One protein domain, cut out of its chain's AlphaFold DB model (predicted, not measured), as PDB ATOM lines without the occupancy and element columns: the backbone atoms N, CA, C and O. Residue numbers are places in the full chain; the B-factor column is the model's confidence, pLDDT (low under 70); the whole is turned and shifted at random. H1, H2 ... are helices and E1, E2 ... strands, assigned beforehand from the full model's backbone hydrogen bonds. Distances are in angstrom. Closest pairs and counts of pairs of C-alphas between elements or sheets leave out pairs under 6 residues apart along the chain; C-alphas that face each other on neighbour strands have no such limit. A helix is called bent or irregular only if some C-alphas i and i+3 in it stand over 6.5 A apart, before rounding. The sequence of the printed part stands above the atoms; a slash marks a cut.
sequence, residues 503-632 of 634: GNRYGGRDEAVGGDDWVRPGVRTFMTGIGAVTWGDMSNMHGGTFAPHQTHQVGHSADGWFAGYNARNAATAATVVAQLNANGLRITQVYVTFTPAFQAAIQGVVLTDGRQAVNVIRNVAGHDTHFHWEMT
ATOM      1  N   GLY A 503       5.721 -41.974   3.296       91.12
ATOM      2  CA  GLY A 503       6.261 -43.232   3.837       91.12
ATOM      3  C   GLY A 503       7.578 -43.099   4.612       91.12
ATOM      4  O   GLY A 503       7.984 -44.031   5.300       91.12
ATOM      5  N   ASN A 504       8.247 -41.952   4.526       92.06
ATOM      6  CA  ASN A 504       9.470 -41.614   5.256       92.06
ATOM      7  C   ASN A 504       9.145 -41.126   6.675       92.06
ATOM      8  O   ASN A 504       9.524 -40.020   7.057       92.06
ATOM      9  N   ARG A 505       8.449 -41.951   7.465       91.75
ATOM     10  CA  ARG A 505       8.101 -41.639   8.857       91.75
ATOM     11  C   ARG A 505       8.653 -42.695   9.823       91.75
ATOM     12  O   ARG A 505       8.597 -43.885   9.518       91.75
ATOM     13  N   TYR A 506       9.181 -42.274  10.971       90.25
ATOM     14  CA  TYR A 506       9.589 -43.139  12.086       90.25
ATOM     15  C   TYR A 506       8.641 -42.964  13.286       90.25
ATOM     16  O   TYR A 506       7.700 -42.174  13.226       90.25
ATOM     17  N   GLY A 507       8.866 -43.735  14.353       88.00
ATOM     18  CA  GLY A 507       8.131 -43.589  15.613       88.00
ATOM     19  C   GLY A 507       6.744 -44.239  15.632       88.00
ATOM     20  O   GLY A 507       6.277 -44.798  14.636       88.00
ATOM     21  N   GLY A 508       6.123 -44.209  16.815       88.75
ATOM     22  CA  GLY A 508       4.736 -44.622  17.028       88.75
ATOM     23  C   GLY A 508       3.744 -43.581  16.506       88.75
ATOM     24  O   GLY A 508       4.106 -42.699  15.730       88.75
ATOM     25  N   ARG A 509       2.476 -43.717  16.893       88.75
ATOM     26  CA  ARG A 509       1.438 -42.709  16.652       88.75
ATOM     27  C   ARG A 509       0.772 -42.380  17.971       88.75
ATOM     28  O   ARG A 509       0.374 -43.308  18.681       88.75
ATOM     29  N   ASP A 510       0.576 -41.100  18.254       90.19
ATOM     30  CA  ASP A 510      -0.156 -40.663  19.444       90.19
ATOM     31  C   ASP A 510      -1.672 -40.770  19.229       90.19
ATOM     32  O   ASP A 510      -2.421 -39.795  19.208       90.19
ATOM     33  N   GLU A 511      -2.155 -42.001  19.036       91.94
ATOM     34  CA  GLU A 511      -3.544 -42.286  18.652       91.94
ATOM     35  C   GLU A 511      -4.578 -41.723  19.642       91.94
ATOM     36  O   GLU A 511      -5.702 -41.418  19.246       91.94
ATOM     37  N   ALA A 512      -4.199 -41.542  20.913       90.88
ATOM     38  CA  ALA A 512      -5.055 -40.967  21.951       90.88
ATOM     39  C   ALA A 512      -5.456 -39.506  21.674       90.88
ATOM     40  O   ALA A 512      -6.538 -39.094  22.090       90.88
ATOM     41  N   VAL A 513      -4.626 -38.755  20.942       91.81
ATOM     42  CA  VAL A 513      -4.872 -37.362  20.524       91.81
ATOM     43  C   VAL A 513      -5.127 -37.252  19.017       91.81
ATOM     44  O   VAL A 513      -5.053 -36.180  18.426       91.81
ATOM     45  N   GLY A 514      -5.455 -38.380  18.380       93.56
ATOM     46  CA  GLY A 514      -5.744 -38.419  16.953       93.56
ATOM     47  C   GLY A 514      -4.497 -38.446  16.076       93.56
ATOM     48  O   GLY A 514      -4.558 -38.000  14.933       93.56
ATOM     49  N   GLY A 515      -3.392 -38.981  16.600       94.12
ATOM     50  CA  GLY A 515      -2.099 -39.016  15.929       94.12
ATOM     51  C   GLY A 515      -1.334 -37.710  16.060       94.12
ATOM     52  O   GLY A 515      -1.823 -36.751  16.637       94.12
ATOM     53  N   ASP A 516      -0.140 -37.713  15.490       94.94
ATOM     54  CA  ASP A 516       0.923 -36.712  15.603       94.94
ATOM     55  C   ASP A 516       1.563 -36.427  14.219       94.94
ATOM     56  O   ASP A 516       2.736 -36.100  14.109       94.94
ATOM     57  N   ASP A 517       0.817 -36.622  13.123       96.12
ATOM     58  CA  ASP A 517       1.207 -36.334  11.726       96.12
ATOM     59  C   ASP A 517       0.563 -35.065  11.158       96.12
ATOM     60  O   ASP A 517       0.402 -34.940   9.942       96.12
ATOM     61  N   TRP A 518       0.156 -34.124  11.999       97.06
ATOM     62  CA  TRP A 518      -0.606 -32.968  11.541       97.06
ATOM     63  C   TRP A 518       0.291 -31.746  11.394       97.06
ATOM     64  O   TRP A 518       1.004 -31.353  12.315       97.06
ATOM     65  N   VAL A 519       0.265 -31.133  10.215       97.25
ATOM     66  CA  VAL A 519       1.032 -29.924   9.900       97.25
ATOM     67  C   VAL A 519       0.195 -28.961   9.079       97.25
ATOM     68  O   VAL A 519      -0.828 -29.322   8.504       97.25
ATOM     69  N   ARG A 520       0.622 -27.707   9.006       95.81
ATOM     70  CA  ARG A 520      -0.029 -26.712   8.157       95.81
ATOM     71  C   ARG A 520       0.213 -27.041   6.668       95.81
ATOM     72  O   ARG A 520       1.253 -27.633   6.353       95.81
ATOM     73  N   PRO A 521      -0.696 -26.688   5.740       94.38
ATOM     74  CA  PRO A 521      -0.590 -27.076   4.327       94.38
ATOM     75  C   PRO A 521       0.745 -26.703   3.664       94.38
ATOM     76  O   PRO A 521       1.354 -27.524   2.964       94.38
ATOM     77  N   GLY A 522       1.250 -25.490   3.929       93.25
ATOM     78  CA  GLY A 522       2.541 -25.041   3.404       93.25
ATOM     79  C   GLY A 522       3.714 -25.862   3.948       93.25
ATOM     80  O   GLY A 522       4.638 -26.204   3.207       93.25
ATOM     81  N   VAL A 523       3.647 -26.252   5.224       95.88
ATOM     82  CA  VAL A 523       4.657 -27.093   5.882       95.88
ATOM     83  C   VAL A 523       4.620 -28.524   5.348       95.88
ATOM     84  O   VAL A 523       5.672 -29.074   5.032       95.88
ATOM     85  N   ARG A 524       3.432 -29.106   5.130       95.81
ATOM     86  CA  ARG A 524       3.298 -30.427   4.488       95.81
ATOM     87  C   ARG A 524       3.978 -30.458   3.121       95.81
ATOM     88  O   ARG A 524       4.744 -31.379   2.825       95.81
ATOM     89  N   THR A 525       3.683 -29.458   2.290       94.38
ATOM     90  CA  THR A 525       4.238 -29.331   0.935       94.38
ATOM     91  C   THR A 525       5.761 -29.244   0.984       94.38
ATOM     92  O   THR A 525       6.446 -29.996   0.290       94.38
ATOM     93  N   PHE A 526       6.288 -28.400   1.874       95.12
ATOM     94  CA  PHE A 526       7.719 -28.264   2.114       95.12
ATOM     95  C   PHE A 526       8.369 -29.588   2.542       95.12
ATOM     96  O   PHE A 526       9.282 -30.067   1.873       95.12
ATOM     97  N   MET A 527       7.855 -30.238   3.591       95.94
ATOM     98  CA  MET A 527       8.394 -31.502   4.112       95.94
ATOM     99  C   MET A 527       8.360 -32.637   3.084       95.94
ATOM    100  O   MET A 527       9.239 -33.499   3.075       95.94
ATOM    101  N   THR A 528       7.355 -32.654   2.206       94.38
ATOM    102  CA  THR A 528       7.238 -33.644   1.122       94.38
ATOM    103  C   THR A 528       8.347 -33.474   0.079       94.38
ATOM    104  O   THR A 528       8.803 -34.459  -0.498       94.38
ATOM    105  N   GLY A 529       8.833 -32.247  -0.131       93.75
ATOM    106  CA  GLY A 529       9.959 -31.957  -1.022       93.75
ATOM    107  C   GLY A 529      11.323 -32.424  -0.497       93.75
ATOM    108  O   GLY A 529      12.296 -32.441  -1.252       93.75
ATOM    109  N   ILE A 530      11.421 -32.830   0.773       92.81
ATOM    110  CA  ILE A 530      12.694 -33.153   1.432       92.81
ATOM    111  C   ILE A 530      12.895 -34.667   1.485       92.81
ATOM    112  O   ILE A 530      12.542 -35.340   2.449       92.81
ATOM    113  N   GLY A 531      13.522 -35.212   0.442       87.88
ATOM    114  CA  GLY A 531      13.688 -36.665   0.287       87.88
ATOM    115  C   GLY A 531      14.736 -37.332   1.191       87.88
ATOM    116  O   GLY A 531      14.763 -38.555   1.278       87.88
ATOM    117  N   ALA A 532      15.615 -36.567   1.848       90.88
ATOM    118  CA  ALA A 532      16.715 -37.113   2.658       90.88
ATOM    119  C   ALA A 532      16.398 -37.233   4.160       90.88
ATOM    120  O   ALA A 532      17.253 -37.675   4.930       90.88
ATOM    121  N   VAL A 533      15.204 -36.809   4.579       96.69
ATOM    122  CA  VAL A 533      14.782 -36.785   5.982       96.69
ATOM    123  C   VAL A 533      13.658 -37.792   6.193       96.69
ATOM    124  O   VAL A 533      12.719 -37.866   5.403       96.69
ATOM    125  N   THR A 534      13.759 -38.558   7.272       96.94
ATOM    126  CA  THR A 534      12.660 -39.331   7.846       96.94
ATOM    127  C   THR A 534      12.044 -38.502   8.965       96.94
ATOM    128  O   THR A 534      12.766 -38.053   9.852       96.94
ATOM    129  N   TRP A 535      10.735 -38.305   8.937       97.25
ATOM    130  CA  TRP A 535      10.018 -37.467   9.897       97.25
ATOM    131  C   TRP A 535       9.454 -38.285  11.060       97.25
ATOM    132  O   TRP A 535       9.213 -39.480  10.914       97.25
ATOM    133  N   GLY A 536       9.261 -37.657  12.210       95.88
ATOM    134  CA  GLY A 536       8.671 -38.234  13.410       95.88
ATOM    135  C   GLY A 536       7.427 -37.456  13.804       95.88
ATOM    136  O   GLY A 536       6.470 -37.387  13.019       95.88
ATOM    137  N   ASP A 537       7.478 -36.896  15.004       96.44
ATOM    138  CA  ASP A 537       6.363 -36.243  15.673       96.44
ATOM    139  C   ASP A 537       6.145 -34.842  15.081       96.44
ATOM    140  O   ASP A 537       7.084 -34.095  14.789       96.44
ATOM    141  N   MET A 538       4.886 -34.501  14.837       96.56
ATOM    142  CA  MET A 538       4.402 -33.211  14.341       96.56
ATOM    143  C   MET A 538       3.337 -32.728  15.323       96.56
ATOM    144  O   MET A 538       3.478 -32.957  16.516       96.56
ATOM    145  N   SER A 539       2.276 -32.058  14.880       96.06
ATOM    146  CA  SER A 539       1.166 -31.709  15.768       96.06
ATOM    147  C   SER A 539       0.151 -32.829  15.897       96.06
ATOM    148  O   SER A 539       0.071 -33.702  15.030       96.06
ATOM    149  N   ASN A 540      -0.666 -32.759  16.950       94.94
ATOM    150  CA  ASN A 540      -1.848 -33.602  17.055       94.94
ATOM    151  C   ASN A 540      -2.996 -33.126  16.133       94.94
ATOM    152  O   ASN A 540      -2.871 -32.096  15.466       94.94
ATOM    153  N   MET A 541      -4.113 -33.864  16.112       94.50
ATOM    154  CA  MET A 541      -5.261 -33.650  15.214       94.50
ATOM    155  C   MET A 541      -5.771 -32.200  15.131       94.50
ATOM    156  O   MET A 541      -6.141 -31.741  14.052       94.50
ATOM    157  N   HIS A 542      -5.758 -31.463  16.236       94.50
ATOM    158  CA  HIS A 542      -6.201 -30.064  16.301       94.50
ATOM    159  C   HIS A 542      -5.088 -29.127  16.783       94.50
ATOM    160  O   HIS A 542      -5.304 -27.945  17.054       94.50
ATOM    161  N   GLY A 543      -3.855 -29.628  16.842       91.31
ATOM    162  CA  GLY A 543      -2.759 -28.926  17.487       91.31
ATOM    163  C   GLY A 543      -2.910 -28.873  19.010       91.31
ATOM    164  O   GLY A 543      -3.493 -29.741  19.636       91.31
ATOM    165  N   GLY A 544      -2.309 -27.883  19.656       87.56
ATOM    166  CA  GLY A 544      -2.199 -27.880  21.115       87.56
ATOM    167  C   GLY A 544      -1.163 -28.883  21.637       87.56
ATOM    168  O   GLY A 544      -0.354 -29.439  20.893       87.56
ATOM    169  N   THR A 545      -1.113 -29.042  22.956       86.69
ATOM    170  CA  THR A 545      -0.065 -29.825  23.627       86.69
ATOM    171  C   THR A 545      -0.391 -31.312  23.657       86.69
ATOM    172  O   THR A 545      -1.534 -31.691  23.895       86.69
ATOM    173  N   PHE A 546       0.622 -32.168  23.537       87.19
ATOM    174  CA  PHE A 546       0.494 -33.598  23.809       87.19
ATOM    175  C   PHE A 546       1.777 -34.111  24.460       87.19
ATOM    176  O   PHE A 546       2.874 -33.701  24.100       87.19
ATOM    177  N   ALA A 547       1.659 -34.967  25.474       85.56
ATOM    178  CA  ALA A 547       2.827 -35.430  26.218       85.56
ATOM    179  C   ALA A 547       3.749 -36.301  25.337       85.56
ATOM    180  O   ALA A 547       3.231 -37.126  24.592       85.56
ATOM    181  N   PRO A 548       5.087 -36.203  25.477       87.19
ATOM    182  CA  PRO A 548       5.841 -35.307  26.365       87.19
ATOM    183  C   PRO A 548       6.110 -33.905  25.781       87.19
ATOM    184  O   PRO A 548       6.794 -33.101  26.419       87.19
ATOM    185  N   HIS A 549       5.616 -33.612  24.580       83.00
ATOM    186  CA  HIS A 549       5.958 -32.422  23.814       83.00
ATOM    187  C   HIS A 549       5.239 -31.176  24.344       83.00
ATOM    188  O   HIS A 549       4.016 -31.097  24.461       83.00
ATOM    189  N   GLN A 550       6.035 -30.154  24.653       82.56
ATOM    190  CA  GLN A 550       5.525 -28.806  24.918       82.56
ATOM    191  C   GLN A 550       5.438 -27.973  23.630       82.56
ATOM    192  O   GLN A 550       4.787 -26.932  23.625       82.56
ATOM    193  N   THR A 551       6.087 -28.418  22.550       86.31
ATOM    194  CA  THR A 551       6.065 -27.814  21.210       86.31
ATOM    195  C   THR A 551       5.087 -28.568  20.299       86.31
ATOM    196  O   THR A 551       4.233 -29.303  20.789       86.31
ATOM    197  N   HIS A 552       5.150 -28.347  18.983       92.94
ATOM    198  CA  HIS A 552       4.242 -28.948  18.000       92.94
ATOM    199  C   HIS A 552       2.764 -28.623  18.184       92.94
ATOM    200  O   HIS A 552       1.888 -29.403  17.832       92.94
ATOM    201  N   GLN A 553       2.446 -27.429  18.662       91.94
ATOM    202  CA  GLN A 553       1.052 -27.073  18.922       91.94
ATOM    203  C   GLN A 553       0.310 -26.537  17.694       91.94
ATOM    204  O   GLN A 553      -0.910 -26.404  17.721       91.94
ATOM    205  N   VAL A 554       1.025 -26.144  16.636       93.31
ATOM    206  CA  VAL A 554       0.440 -25.290  15.586       93.31
ATOM    207  C   VAL A 554       0.666 -25.779  14.159       93.31
ATOM    208  O   VAL A 554       0.329 -25.074  13.214       93.31
ATOM    209  N   GLY A 555       1.240 -26.967  13.988       95.44
ATOM    210  CA  GLY A 555       1.542 -27.562  12.688       95.44
ATOM    211  C   GLY A 555       2.724 -26.921  11.960       95.44
ATOM    212  O   GLY A 555       2.840 -27.075  10.746       95.44
ATOM    213  N   HIS A 556       3.579 -26.185  12.676       95.62
ATOM    214  CA  HIS A 556       4.794 -25.565  12.136       95.62
ATOM    215  C   HIS A 556       6.079 -26.304  12.493       95.62
ATOM    216  O   HIS A 556       7.144 -25.887  12.052       95.62
ATOM    217  N   SER A 557       6.003 -27.395  13.248       95.75
ATOM    218  CA  SER A 557       7.196 -28.104  13.682       95.75
ATOM    219  C   SER A 557       7.111 -29.596  13.438       95.75
ATOM    220  O   SER A 557       6.029 -30.188  13.459       95.75
ATOM    221  N   ALA A 558       8.272 -30.196  13.213       97.00
ATOM    222  CA  ALA A 558       8.404 -31.627  13.021       97.00
ATOM    223  C   ALA A 558       9.753 -32.119  13.536       97.00
ATOM    224  O   ALA A 558      10.785 -31.475  13.314       97.00
ATOM    225  N   ASP A 559       9.741 -33.294  14.153       97.56
ATOM    226  CA  ASP A 559      10.956 -34.026  14.459       97.56
ATOM    227  C   ASP A 559      11.433 -34.753  13.206       97.56
ATOM    228  O   ASP A 559      10.649 -35.298  12.428       97.56
ATOM    229  N   GLY A 560      12.737 -34.735  12.978       97.12
ATOM    230  CA  GLY A 560      13.353 -35.286  11.791       97.12
ATOM    231  C   GLY A 560      14.625 -36.053  12.102       97.12
ATOM    232  O   GLY A 560      15.312 -35.855  13.104       97.12
ATOM    233  N   TRP A 561      14.957 -36.955  11.192       97.75
ATOM    234  CA  TRP A 561      16.138 -37.790  11.269       97.75
ATOM    235  C   TRP A 561      16.717 -38.020   9.875       97.75
ATOM    236  O   TRP A 561      15.986 -38.187   8.904       97.75
ATOM    237  N   PHE A 562      18.041 -38.073   9.765       97.69
ATOM    238  CA  PHE A 562      18.722 -38.516   8.549       97.69
ATOM    239  C   PHE A 562      19.852 -39.489   8.890       97.69
ATOM    240  O   PHE A 562      20.367 -39.515  10.013       97.69
ATOM    241  N   ALA A 563      20.273 -40.288   7.910       97.25
ATOM    242  CA  ALA A 563      21.345 -41.260   8.095       97.25
ATOM    243  C   ALA A 563      22.645 -40.582   8.569       97.25
ATOM    244  O   ALA A 563      23.183 -39.697   7.909       97.25
ATOM    245  N   GLY A 564      23.157 -41.011   9.726       97.00
ATOM    246  CA  GLY A 564      24.337 -40.412  10.360       97.00
ATOM    247  C   GLY A 564      24.032 -39.259  11.322       97.00
ATOM    248  O   GLY A 564      24.970 -38.708  11.902       97.00
ATOM    249  N   TYR A 565      22.757 -38.919  11.553       98.00
ATOM    250  CA  TYR A 565      22.377 -37.862  12.490       98.00
ATOM    251  C   TYR A 565      22.941 -38.097  13.899       98.00
ATOM    252  O   TYR A 565      23.658 -37.244  14.408       98.00
ATOM    253  N   ASN A 566      22.725 -39.280  14.490       97.75
ATOM    254  CA  ASN A 566      23.075 -39.570  15.893       97.75
ATOM    255  C   ASN A 566      24.571 -39.391  16.218       97.75
ATOM    256  O   ASN A 566      24.922 -39.216  17.388       97.75
ATOM    257  N   ALA A 567      25.448 -39.410  15.203       97.81
ATOM    258  CA  ALA A 567      26.873 -39.135  15.367       97.81
ATOM    259  C   ALA A 567      27.134 -37.711  15.876       97.81
ATOM    260  O   ALA A 567      28.134 -37.503  16.563       97.81
ATOM    261  N   ARG A 568      26.245 -36.758  15.537       97.06
ATOM    262  CA  ARG A 568      26.243 -35.354  15.979       97.06
ATOM    263  C   ARG A 568      27.657 -34.791  16.013       97.06
ATOM    264  O   ARG A 568      28.109 -34.282  17.030       97.06
ATOM    265  N   ASN A 569      28.389 -34.963  14.917       98.06
ATOM    266  CA  ASN A 569      29.769 -34.516  14.755       98.06
ATOM    267  C   ASN A 569      29.836 -33.415  13.682       98.06
ATOM    268  O   ASN A 569      28.804 -32.915  13.236       98.06
ATOM    269  N   ALA A 570      31.040 -33.042  13.247       98.00
ATOM    270  CA  ALA A 570      31.216 -32.019  12.215       98.00
ATOM    271  C   ALA A 570      30.531 -32.365  10.876       98.00
ATOM    272  O   ALA A 570      30.008 -31.472  10.216       98.00
ATOM    273  N   ALA A 571      30.477 -33.646  10.489       98.25
ATOM    274  CA  ALA A 571      29.778 -34.066   9.275       98.25
ATOM    275  C   ALA A 571      28.257 -33.923   9.430       98.25
ATOM    276  O   ALA A 571      27.594 -33.426   8.525       98.25
ATOM    277  N   THR A 572      27.709 -34.282  10.597       98.31
ATOM    278  CA  THR A 572      26.293 -34.039  10.908       98.31
ATOM    279  C   THR A 572      25.960 -32.546  10.849       98.31
ATOM    280  O   THR A 572      24.965 -32.170  10.234       98.31
ATOM    281  N   ALA A 573      26.799 -31.691  11.447       98.44
ATOM    282  CA  ALA A 573      26.631 -30.237  11.408       98.44
ATOM    283  C   ALA A 573      26.648 -29.694   9.973       98.44
ATOM    284  O   ALA A 573      25.781 -28.902   9.611       98.44
ATOM    285  N   ALA A 574      27.579 -30.166   9.137       98.25
ATOM    286  CA  ALA A 574      27.649 -29.785   7.730       98.25
ATOM    287  C   ALA A 574      26.366 -30.151   6.961       98.25
ATOM    288  O   ALA A 574      25.886 -29.341   6.173       98.25
ATOM    289  N   THR A 575      25.772 -31.322   7.224       98.06
ATOM    290  CA  THR A 575      24.483 -31.709   6.629       98.06
ATOM    291  C   THR A 575      23.351 -30.775   7.056       98.06
ATOM    292  O   THR A 575      22.596 -30.319   6.199       98.06
ATOM    293  N   VAL A 576      23.250 -30.441   8.348       97.88
ATOM    294  CA  VAL A 576      22.224 -29.504   8.850       97.88
ATOM    295  C   VAL A 576      22.402 -28.117   8.223       97.88
ATOM    296  O   VAL A 576      21.441 -27.540   7.724       97.88
ATOM    297  N   VAL A 577      23.631 -27.596   8.170       98.31
ATOM    298  CA  VAL A 577      23.938 -26.310   7.516       98.31
ATOM    299  C   VAL A 577      23.586 -26.344   6.028       98.31
ATOM    300  O   VAL A 577      23.016 -25.386   5.512       98.31
ATOM    301  N   ALA A 578      23.878 -27.442   5.328       97.69
ATOM    302  CA  ALA A 578      23.516 -27.592   3.922       97.69
ATOM    303  C   ALA A 578      21.992 -27.581   3.716       97.69
ATOM    304  O   ALA A 578      21.513 -26.933   2.788       97.69
ATOM    305  N   GLN A 579      21.229 -28.238   4.595       96.81
ATOM    306  CA  GLN A 579      19.763 -28.199   4.571       96.81
ATOM    307  C   GLN A 579      19.233 -26.785   4.825       96.81
ATOM    308  O   GLN A 579      18.349 -26.337   4.098       96.81
ATOM    309  N   LEU A 580      19.792 -26.056   5.792       96.06
ATOM    310  CA  LEU A 580      19.427 -24.660   6.041       96.06
ATOM    311  C   LEU A 580      19.721 -23.773   4.827       96.06
ATOM    312  O   LEU A 580      18.853 -23.029   4.391       96.06
ATOM    313  N   ASN A 581      20.895 -23.908   4.215       96.69
ATOM    314  CA  ASN A 581      21.260 -23.126   3.032       96.69
ATOM    315  C   ASN A 581      20.388 -23.437   1.809       96.69
ATOM    316  O   ASN A 581      20.128 -22.546   1.002       96.69
ATOM    317  N   ALA A 582      19.959 -24.692   1.657       96.06
ATOM    318  CA  ALA A 582      19.106 -25.120   0.552       96.06
ATOM    319  C   ALA A 582      17.653 -24.643   0.699       96.06
ATOM    320  O   ALA A 582      16.972 -24.468  -0.306       96.06
ATOM    321  N   ASN A 583      17.185 -24.445   1.934       93.75
ATOM    322  CA  ASN A 583      15.788 -24.123   2.229       93.75
ATOM    323  C   ASN A 583      15.588 -22.692   2.764       93.75
ATOM    324  O   ASN A 583      14.453 -22.244   2.911       93.75
ATOM    325  N   GLY A 584      16.671 -21.960   3.033       88.94
ATOM    326  CA  GLY A 584      16.660 -20.563   3.459       88.94
ATOM    327  C   GLY A 584      15.769 -20.314   4.676       88.94
ATOM    328  O   GLY A 584      15.804 -21.048   5.669       88.94
ATOM    329  N   LEU A 585      14.930 -19.282   4.573       87.56
ATOM    330  CA  LEU A 585      14.047 -18.825   5.647       87.56
ATOM    331  C   LEU A 585      12.895 -19.794   5.968       87.56
ATOM    332  O   LEU A 585      12.259 -19.624   7.006       87.56
ATOM    333  N   ARG A 586      12.674 -20.843   5.154       91.50
ATOM    334  CA  ARG A 586      11.652 -21.872   5.425       91.50
ATOM    335  C   ARG A 586      11.876 -22.599   6.741       91.50
ATOM    336  O   ARG A 586      10.912 -23.034   7.362       91.50
ATOM    337  N   ILE A 587      13.138 -22.750   7.150       94.31
ATOM    338  CA  ILE A 587      13.524 -23.356   8.426       94.31
ATOM    339  C   ILE A 587      13.978 -22.230   9.351       94.31
ATOM    340  O   ILE A 587      15.048 -21.635   9.173       94.31
ATOM    341  N   THR A 588      13.155 -21.935  10.348       89.56
ATOM    342  CA  THR A 588      13.373 -20.826  11.286       89.56
ATOM    343  C   THR A 588      14.280 -21.213  12.446       89.56
ATOM    344  O   THR A 588      15.090 -20.391  12.872       89.56
ATOM    345  N   GLN A 589      14.197 -22.463  12.915       92.75
ATOM    346  CA  GLN A 589      15.068 -23.039  13.941       92.75
ATOM    347  C   GLN A 589      15.317 -24.524  13.694       92.75
ATOM    348  O   GLN A 589      14.492 -25.220  13.100       92.75
ATOM    349  N   VAL A 590      16.430 -25.006  14.245       96.50
ATOM    350  CA  VAL A 590      16.762 -26.425  14.362       96.50
ATOM    351  C   VAL A 590      17.217 -26.715  15.788       96.50
ATOM    352  O   VAL A 590      18.220 -26.157  16.230       96.50
ATOM    353  N   TYR A 591      16.547 -27.609  16.507       96.38
ATOM    354  CA  TYR A 591      16.990 -28.048  17.833       96.38
ATOM    355  C   TYR A 591      17.751 -29.375  17.746       96.38
ATOM    356  O   TYR A 591      17.314 -30.324  17.093       96.38
ATOM    357  N   VAL A 592      18.922 -29.422  18.386       97.44
ATOM    358  CA  VAL A 592      19.869 -30.550  18.398       97.44
ATOM    359  C   VAL A 592      20.489 -30.651  19.791       97.44
ATOM    360  O   VAL A 592      20.820 -29.632  20.383       97.44
ATOM    361  N   THR A 593      20.757 -31.847  20.320       97.44
ATOM    362  CA  THR A 593      21.628 -31.971  21.504       97.44
ATOM    363  C   THR A 593      23.093 -31.962  21.071       97.44
ATOM    364  O   THR A 593      23.575 -32.935  20.487       97.44
ATOM    365  N   PHE A 594      23.820 -30.883  21.357       97.75
ATOM    366  CA  PHE A 594      25.183 -30.684  20.861       97.75
ATOM    367  C   PHE A 594      26.188 -31.677  21.450       97.75
ATOM    368  O   PHE A 594      26.158 -32.019  22.631       97.75
ATOM    369  N   THR A 595      27.160 -32.052  20.620       97.88
ATOM    370  CA  THR A 595      28.474 -32.518  21.077       97.88
ATOM    371  C   THR A 595      29.501 -31.397  20.875       97.88
ATOM    372  O   THR A 595      29.260 -30.498  20.058       97.88
ATOM    373  N   PRO A 596      30.681 -31.451  21.523       98.00
ATOM    374  CA  PRO A 596      31.741 -30.469  21.281       98.00
ATOM    375  C   PRO A 596      32.140 -30.353  19.802       98.00
ATOM    376  O   PRO A 596      32.390 -29.255  19.311       98.00
ATOM    377  N   ALA A 597      32.149 -31.474  19.070       97.88
ATOM    378  CA  ALA A 597      32.495 -31.493  17.650       97.88
ATOM    379  C   ALA A 597      31.425 -30.820  16.776       97.88
ATOM    380  O   ALA A 597      31.769 -30.119  15.829       97.88
ATOM    381  N   PHE A 598      30.140 -31.014  17.092       98.31
ATOM    382  CA  PHE A 598      29.043 -30.336  16.394       98.31
ATOM    383  C   PHE A 598      29.074 -28.827  16.647       98.31
ATOM    384  O   PHE A 598      29.021 -28.041  15.707       98.31
ATOM    385  N   GLN A 599      29.211 -28.430  17.917       97.75
ATOM    386  CA  GLN A 599      29.235 -27.025  18.321       97.75
ATOM    387  C   GLN A 599      30.386 -26.264  17.656       97.75
ATOM    388  O   GLN A 599      30.172 -25.187  17.105       97.75
ATOM    389  N   ALA A 600      31.593 -26.841  17.659       97.69
ATOM    390  CA  ALA A 600      32.750 -26.240  17.002       97.69
ATOM    391  C   ALA A 600      32.545 -26.089  15.484       97.69
ATOM    392  O   ALA A 600      33.006 -25.114  14.899       97.69
ATOM    393  N   ALA A 601      31.837 -27.027  14.848       98.25
ATOM    394  CA  ALA A 601      31.626 -27.027  13.402       98.25
ATOM    395  C   ALA A 601      30.634 -25.960  12.909       98.25
ATOM    396  O   ALA A 601      30.733 -25.543  11.760       98.25
ATOM    397  N   ILE A 602      29.694 -25.513  13.747       98.12
ATOM    398  CA  ILE A 602      28.741 -24.447  13.382       98.12
ATOM    399  C   ILE A 602      29.224 -23.047  13.788       98.12
ATOM    400  O   ILE A 602      28.623 -22.044  13.402       98.12
ATOM    401  N   GLN A 603      30.296 -22.955  14.579       97.06
ATOM    402  CA  GLN A 603      30.790 -21.686  15.101       97.06
ATOM    403  C   GLN A 603      31.378 -20.814  13.981       97.06
ATOM    404  O   GLN A 603      32.269 -21.235  13.250       97.06
ATOM    405  N   GLY A 604      30.881 -19.579  13.861       94.19
ATOM    406  CA  GLY A 604      31.318 -18.626  12.834       94.19
ATOM    407  C   GLY A 604      30.811 -18.927  11.418       94.19
ATOM    408  O   GLY A 604      31.237 -18.268  10.471       94.19
ATOM    409  N   VAL A 605      29.918 -19.908  11.256       97.62
ATOM    410  CA  VAL A 605      29.292 -20.212   9.965       97.62
ATOM    411  C   VAL A 605      28.152 -19.229   9.703       97.62
ATOM    412  O   VAL A 605      27.219 -19.129  10.500       97.62
ATOM    413  N   VAL A 606      28.205 -18.558   8.553       94.56
ATOM    414  CA  VAL A 606      27.119 -17.720   8.027       94.56
ATOM    415  C   VAL A 606      26.366 -18.511   6.964       94.56
ATOM    416  O   VAL A 606      26.980 -19.063   6.048       94.56
ATOM    417  N   LEU A 607      25.050 -18.598   7.109       94.25
ATOM    418  CA  LEU A 607      24.153 -19.231   6.151       94.25
ATOM    419  C   LEU A 607      24.030 -18.378   4.881       94.25
ATOM    420  O   LEU A 607      24.330 -17.183   4.878       94.25
ATOM    421  N   THR A 608      23.572 -18.982   3.787       93.12
ATOM    422  CA  THR A 608      23.393 -18.303   2.490       93.12
ATOM    423  C   THR A 608      22.383 -17.158   2.545       93.12
ATOM    424  O   THR A 608      22.490 -16.221   1.760       93.12
ATOM    425  N   ASP A 609      21.442 -17.207   3.488       83.69
ATOM    426  CA  ASP A 609      20.468 -16.147   3.767       83.69
ATOM    427  C   ASP A 609      20.989 -15.067   4.738       83.69
ATOM    428  O   ASP A 609      20.243 -14.184   5.153       83.69
ATOM    429  N   GLY A 610      22.274 -15.123   5.103       84.69
ATOM    430  CA  GLY A 610      22.943 -14.144   5.959       84.69
ATOM    431  C   GLY A 610      22.802 -14.396   7.462       84.69
ATOM    432  O   GLY A 610      23.492 -13.742   8.248       84.69
ATOM    433  N   ARG A 611      21.971 -15.353   7.895       88.31
ATOM    434  CA  ARG A 611      21.849 -15.702   9.319       88.31
ATOM    435  C   ARG A 611      23.114 -16.405   9.816       88.31
ATOM    436  O   ARG A 611      23.747 -17.169   9.097       88.31
ATOM    437  N   GLN A 612      23.471 -16.211  11.082       89.12
ATOM    438  CA  GLN A 612      24.518 -17.015  11.721       89.12
ATOM    439  C   GLN A 612      23.964 -18.407  12.051       89.12
ATOM    440  O   GLN A 612      22.904 -18.511  12.667       89.12
ATOM    441  N   ALA A 613      24.684 -19.479  11.715       94.06
ATOM    442  CA  ALA A 613      24.231 -20.851  11.965       94.06
ATOM    443  C   ALA A 613      23.949 -21.108  13.456       94.06
ATOM    444  O   ALA A 613      22.978 -21.776  13.793       94.06
ATOM    445  N   VAL A 614      24.743 -20.513  14.354       91.88
ATOM    446  CA  VAL A 614      24.546 -20.582  15.815       91.88
ATOM    447  C   VAL A 614      23.266 -19.896  16.311       91.88
ATOM    448  O   VAL A 614      22.801 -20.208  17.403       91.88
ATOM    449  N   ASN A 615      22.673 -18.999  15.515       83.88
ATOM    450  CA  ASN A 615      21.392 -18.360  15.831       83.88
ATOM    451  C   ASN A 615      20.204 -19.188  15.321       83.88
ATOM    452  O   ASN A 615      19.074 -18.934  15.715       83.88
ATOM    453  N   VAL A 616      20.433 -20.176  14.456       90.62
ATOM    454  CA  VAL A 616      19.371 -21.025  13.892       90.62
ATOM    455  C   VAL A 616      19.409 -22.427  14.497       90.62
ATOM    456  O   VAL A 616      18.368 -23.015  14.757       90.62
ATOM    457  N   ILE A 617      20.604 -22.965  14.753       96.38
ATOM    458  CA  ILE A 617      20.805 -24.299  15.316       96.38
ATOM    459  C   ILE A 617      21.036 -24.176  16.826       96.38
ATOM    460  O   ILE A 617      22.015 -23.567  17.257       96.38
ATOM    461  N   ARG A 618      20.158 -24.767  17.642       91.88
ATOM    462  CA  ARG A 618      20.137 -24.611  19.104       91.88
ATOM    463  C   ARG A 618      20.495 -25.896  19.822       91.88
ATOM    464  O   ARG A 618      20.057 -26.975  19.429       91.88
ATOM    465  N   ASN A 619      21.223 -25.747  20.927       95.44
ATOM    466  CA  ASN A 619      21.502 -26.847  21.836       95.44
ATOM    467  C   ASN A 619      20.317 -27.086  22.776       95.44
ATOM    468  O   ASN A 619      20.163 -26.358  23.756       95.44
ATOM    469  N   VAL A 620      19.513 -28.109  22.509       93.00
ATOM    470  CA  VAL A 620      18.381 -28.495  23.361       93.00
ATOM    471  C   VAL A 620      18.535 -29.961  23.741       93.00
ATOM    472  O   VAL A 620      18.755 -30.818  22.883       93.00
ATOM    473  N   ALA A 621      18.454 -30.260  25.039       92.50
ATOM    474  CA  ALA A 621      18.516 -31.633  25.537       92.50
ATOM    475  C   ALA A 621      17.349 -32.480  24.986       92.50
ATOM    476  O   ALA A 621      16.310 -31.939  24.617       92.50
ATOM    477  N   GLY A 622      17.528 -33.803  24.911       92.69
ATOM    478  CA  GLY A 622      16.507 -34.737  24.403       92.69
ATOM    479  C   GLY A 622      16.477 -34.917  22.878       92.69
ATOM    480  O   GLY A 622      15.799 -35.811  22.393       92.69
ATOM    481  N   HIS A 623      17.270 -34.140  22.137       96.62
ATOM    482  CA  HIS A 623      17.391 -34.183  20.673       96.62
ATOM    483  C   HIS A 623      18.686 -34.902  20.251       96.62
ATOM    484  O   HIS A 623      19.482 -34.418  19.439       96.62
ATOM    485  N   ASP A 624      18.981 -36.029  20.895       96.94
ATOM    486  CA  ASP A 624      20.185 -36.833  20.671       96.94
ATOM    487  C   ASP A 624      20.008 -37.895  19.576       96.94
ATOM    488  O   ASP A 624      20.985 -38.336  18.961       96.94
ATOM    489  N   THR A 625      18.757 -38.272  19.325       96.31
ATOM    490  CA  THR A 625      18.334 -39.306  18.374       96.31
ATOM    491  C   THR A 625      17.525 -38.762  17.199       96.31
ATOM    492  O   THR A 625      17.337 -39.482  16.227       96.31
ATOM    493  N   HIS A 626      17.104 -37.501  17.260       97.25
ATOM    494  CA  HIS A 626      16.419 -36.749  16.209       97.25
ATOM    495  C   HIS A 626      16.784 -35.263  16.336       97.25
ATOM    496  O   HIS A 626      17.289 -34.834  17.378       97.25
ATOM    497  N   PHE A 627      16.582 -34.493  15.271       97.56
ATOM    498  CA  PHE A 627      16.529 -33.035  15.339       97.56
ATOM    499  C   PHE A 627      15.072 -32.591  15.325       97.56
ATOM    500  O   PHE A 627      14.205 -33.344  14.898       97.56
ATOM    501  N   HIS A 628      14.818 -31.352  15.715       97.06
ATOM    502  CA  HIS A 628      13.497 -30.740  15.621       97.06
ATOM    503  C   HIS A 628      13.574 -29.492  14.754       97.06
ATOM    504  O   HIS A 628      14.484 -28.683  14.935       97.06
ATOM    505  N   TRP A 629      12.653 -29.329  13.809       96.88
ATOM    506  CA  TRP A 629      12.560 -28.133  12.973       96.88
ATOM    507  C   TRP A 629      11.347 -27.298  13.326       96.88
ATOM    508  O   TRP A 629      10.257 -27.836  13.477       96.88
ATOM    509  N   GLU A 630      11.537 -25.982  13.323       94.62
ATOM    510  CA  GLU A 630      10.464 -24.987  13.288       94.62
ATOM    511  C   GLU A 630      10.430 -24.353  11.895       94.62
ATOM    512  O   GLU A 630      11.456 -23.875  11.396       94.62
ATOM    513  N   MET A 631       9.265 -24.320  11.255       94.06
ATOM    514  CA  MET A 631       9.104 -24.010   9.832       94.06
ATOM    515  C   MET A 631       8.078 -22.895   9.576       94.06
ATOM    516  O   MET A 631       7.163 -22.667  10.368       94.06
ATOM    517  N   THR A 632       8.212 -22.207   8.439       88.25
ATOM    518  CA  THR A 632       7.204 -21.264   7.917       88.25
ATOM    519  C   THR A 632       6.383 -21.877   6.783       88.25
ATOM    520  O   THR A 632       6.798 -22.841   6.132       88.25
TER     521      THR A 632
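Overview. This is residues 503 to 632 of the 634 residues of the protein "Carboxypeptidase family protein" of Pseudosporangium ferrugineum (UniProt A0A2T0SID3). A strongly twisted sheet of four strands has the kinked helix H2 lying over it along E2 and the short helix H1 over E4. Loops of residues 508 to 515 and 539 to 545 make one end of the elongated body, and H3 with the turn at Gly 604 makes the other. The 130 printed residues run H1 E1 H2 E2 H3 H4 E3 E4; the mixed sheet has the order E1 E4 E2 E3. The class is mixed, helices and strands, with under half of the residues in named elements. The whole is compact, with a radius of gyration of the C-alphas of 14.2 A and spans of 42 by 25 by 25 A.

Arrangement. E4 (residues 627 to 631) is antiparallel to E1 (557 to 561), with N 560 and O 627 at 2.8 A, and to E2 (587 to 592), with N 591 and O 628 at 2.8 A. E3 (617 to 619) is parallel to E2, with N 618 and O 590 at 2.8 A. H2 (570 to 586) is on the sheet at a height of 9.3 A. E1, H2, E2 form a split strand-helix-strand unit, two strands running the same way with E4 between them, its crossover right-handed. H3 (596 to 602) touches H2 at Phe 598 and Ala 570, C-alphas 5.0 A apart, and only grazes the sheet. H4 (613 to 616) stands at the sheet's level; E2, H3 H4, E3 form a right-handed strand-helix-strand unit of parallel neighbours. H1 (521 to 528) is on the sheet, height 10.1 A, only just over E4. Every O i to N i+4 pair is within hydrogen-bond range in H1 and H3, 11 of 13 in H2; H4 is too short for one.

Along the chain. H1 begins at C-alpha 521 (-0.590, -27.076, 4.327). H2, 23.1 A long, has a kink of 47 degrees near residue 580 and is irregular, C-alphas 582 and 585 being 9.5 A apart. E2 is 13.8 A long, E1 13.4 A and E4 12.9 A, ending at C-alpha 631 (9.104, -24.010, 9.832).

Size, cuts and confidence. The C-alphas of Ala 512 and Gly 604, the two farthest apart, are 43.6 A apart. The printed part has no cut. The link from H1 to E1 is long, 28 residues; its residues 534 to 535 pair with 560 to 561 of E1. The mean pLDDT of the printed part is 94.1, and no printed residue is under 70.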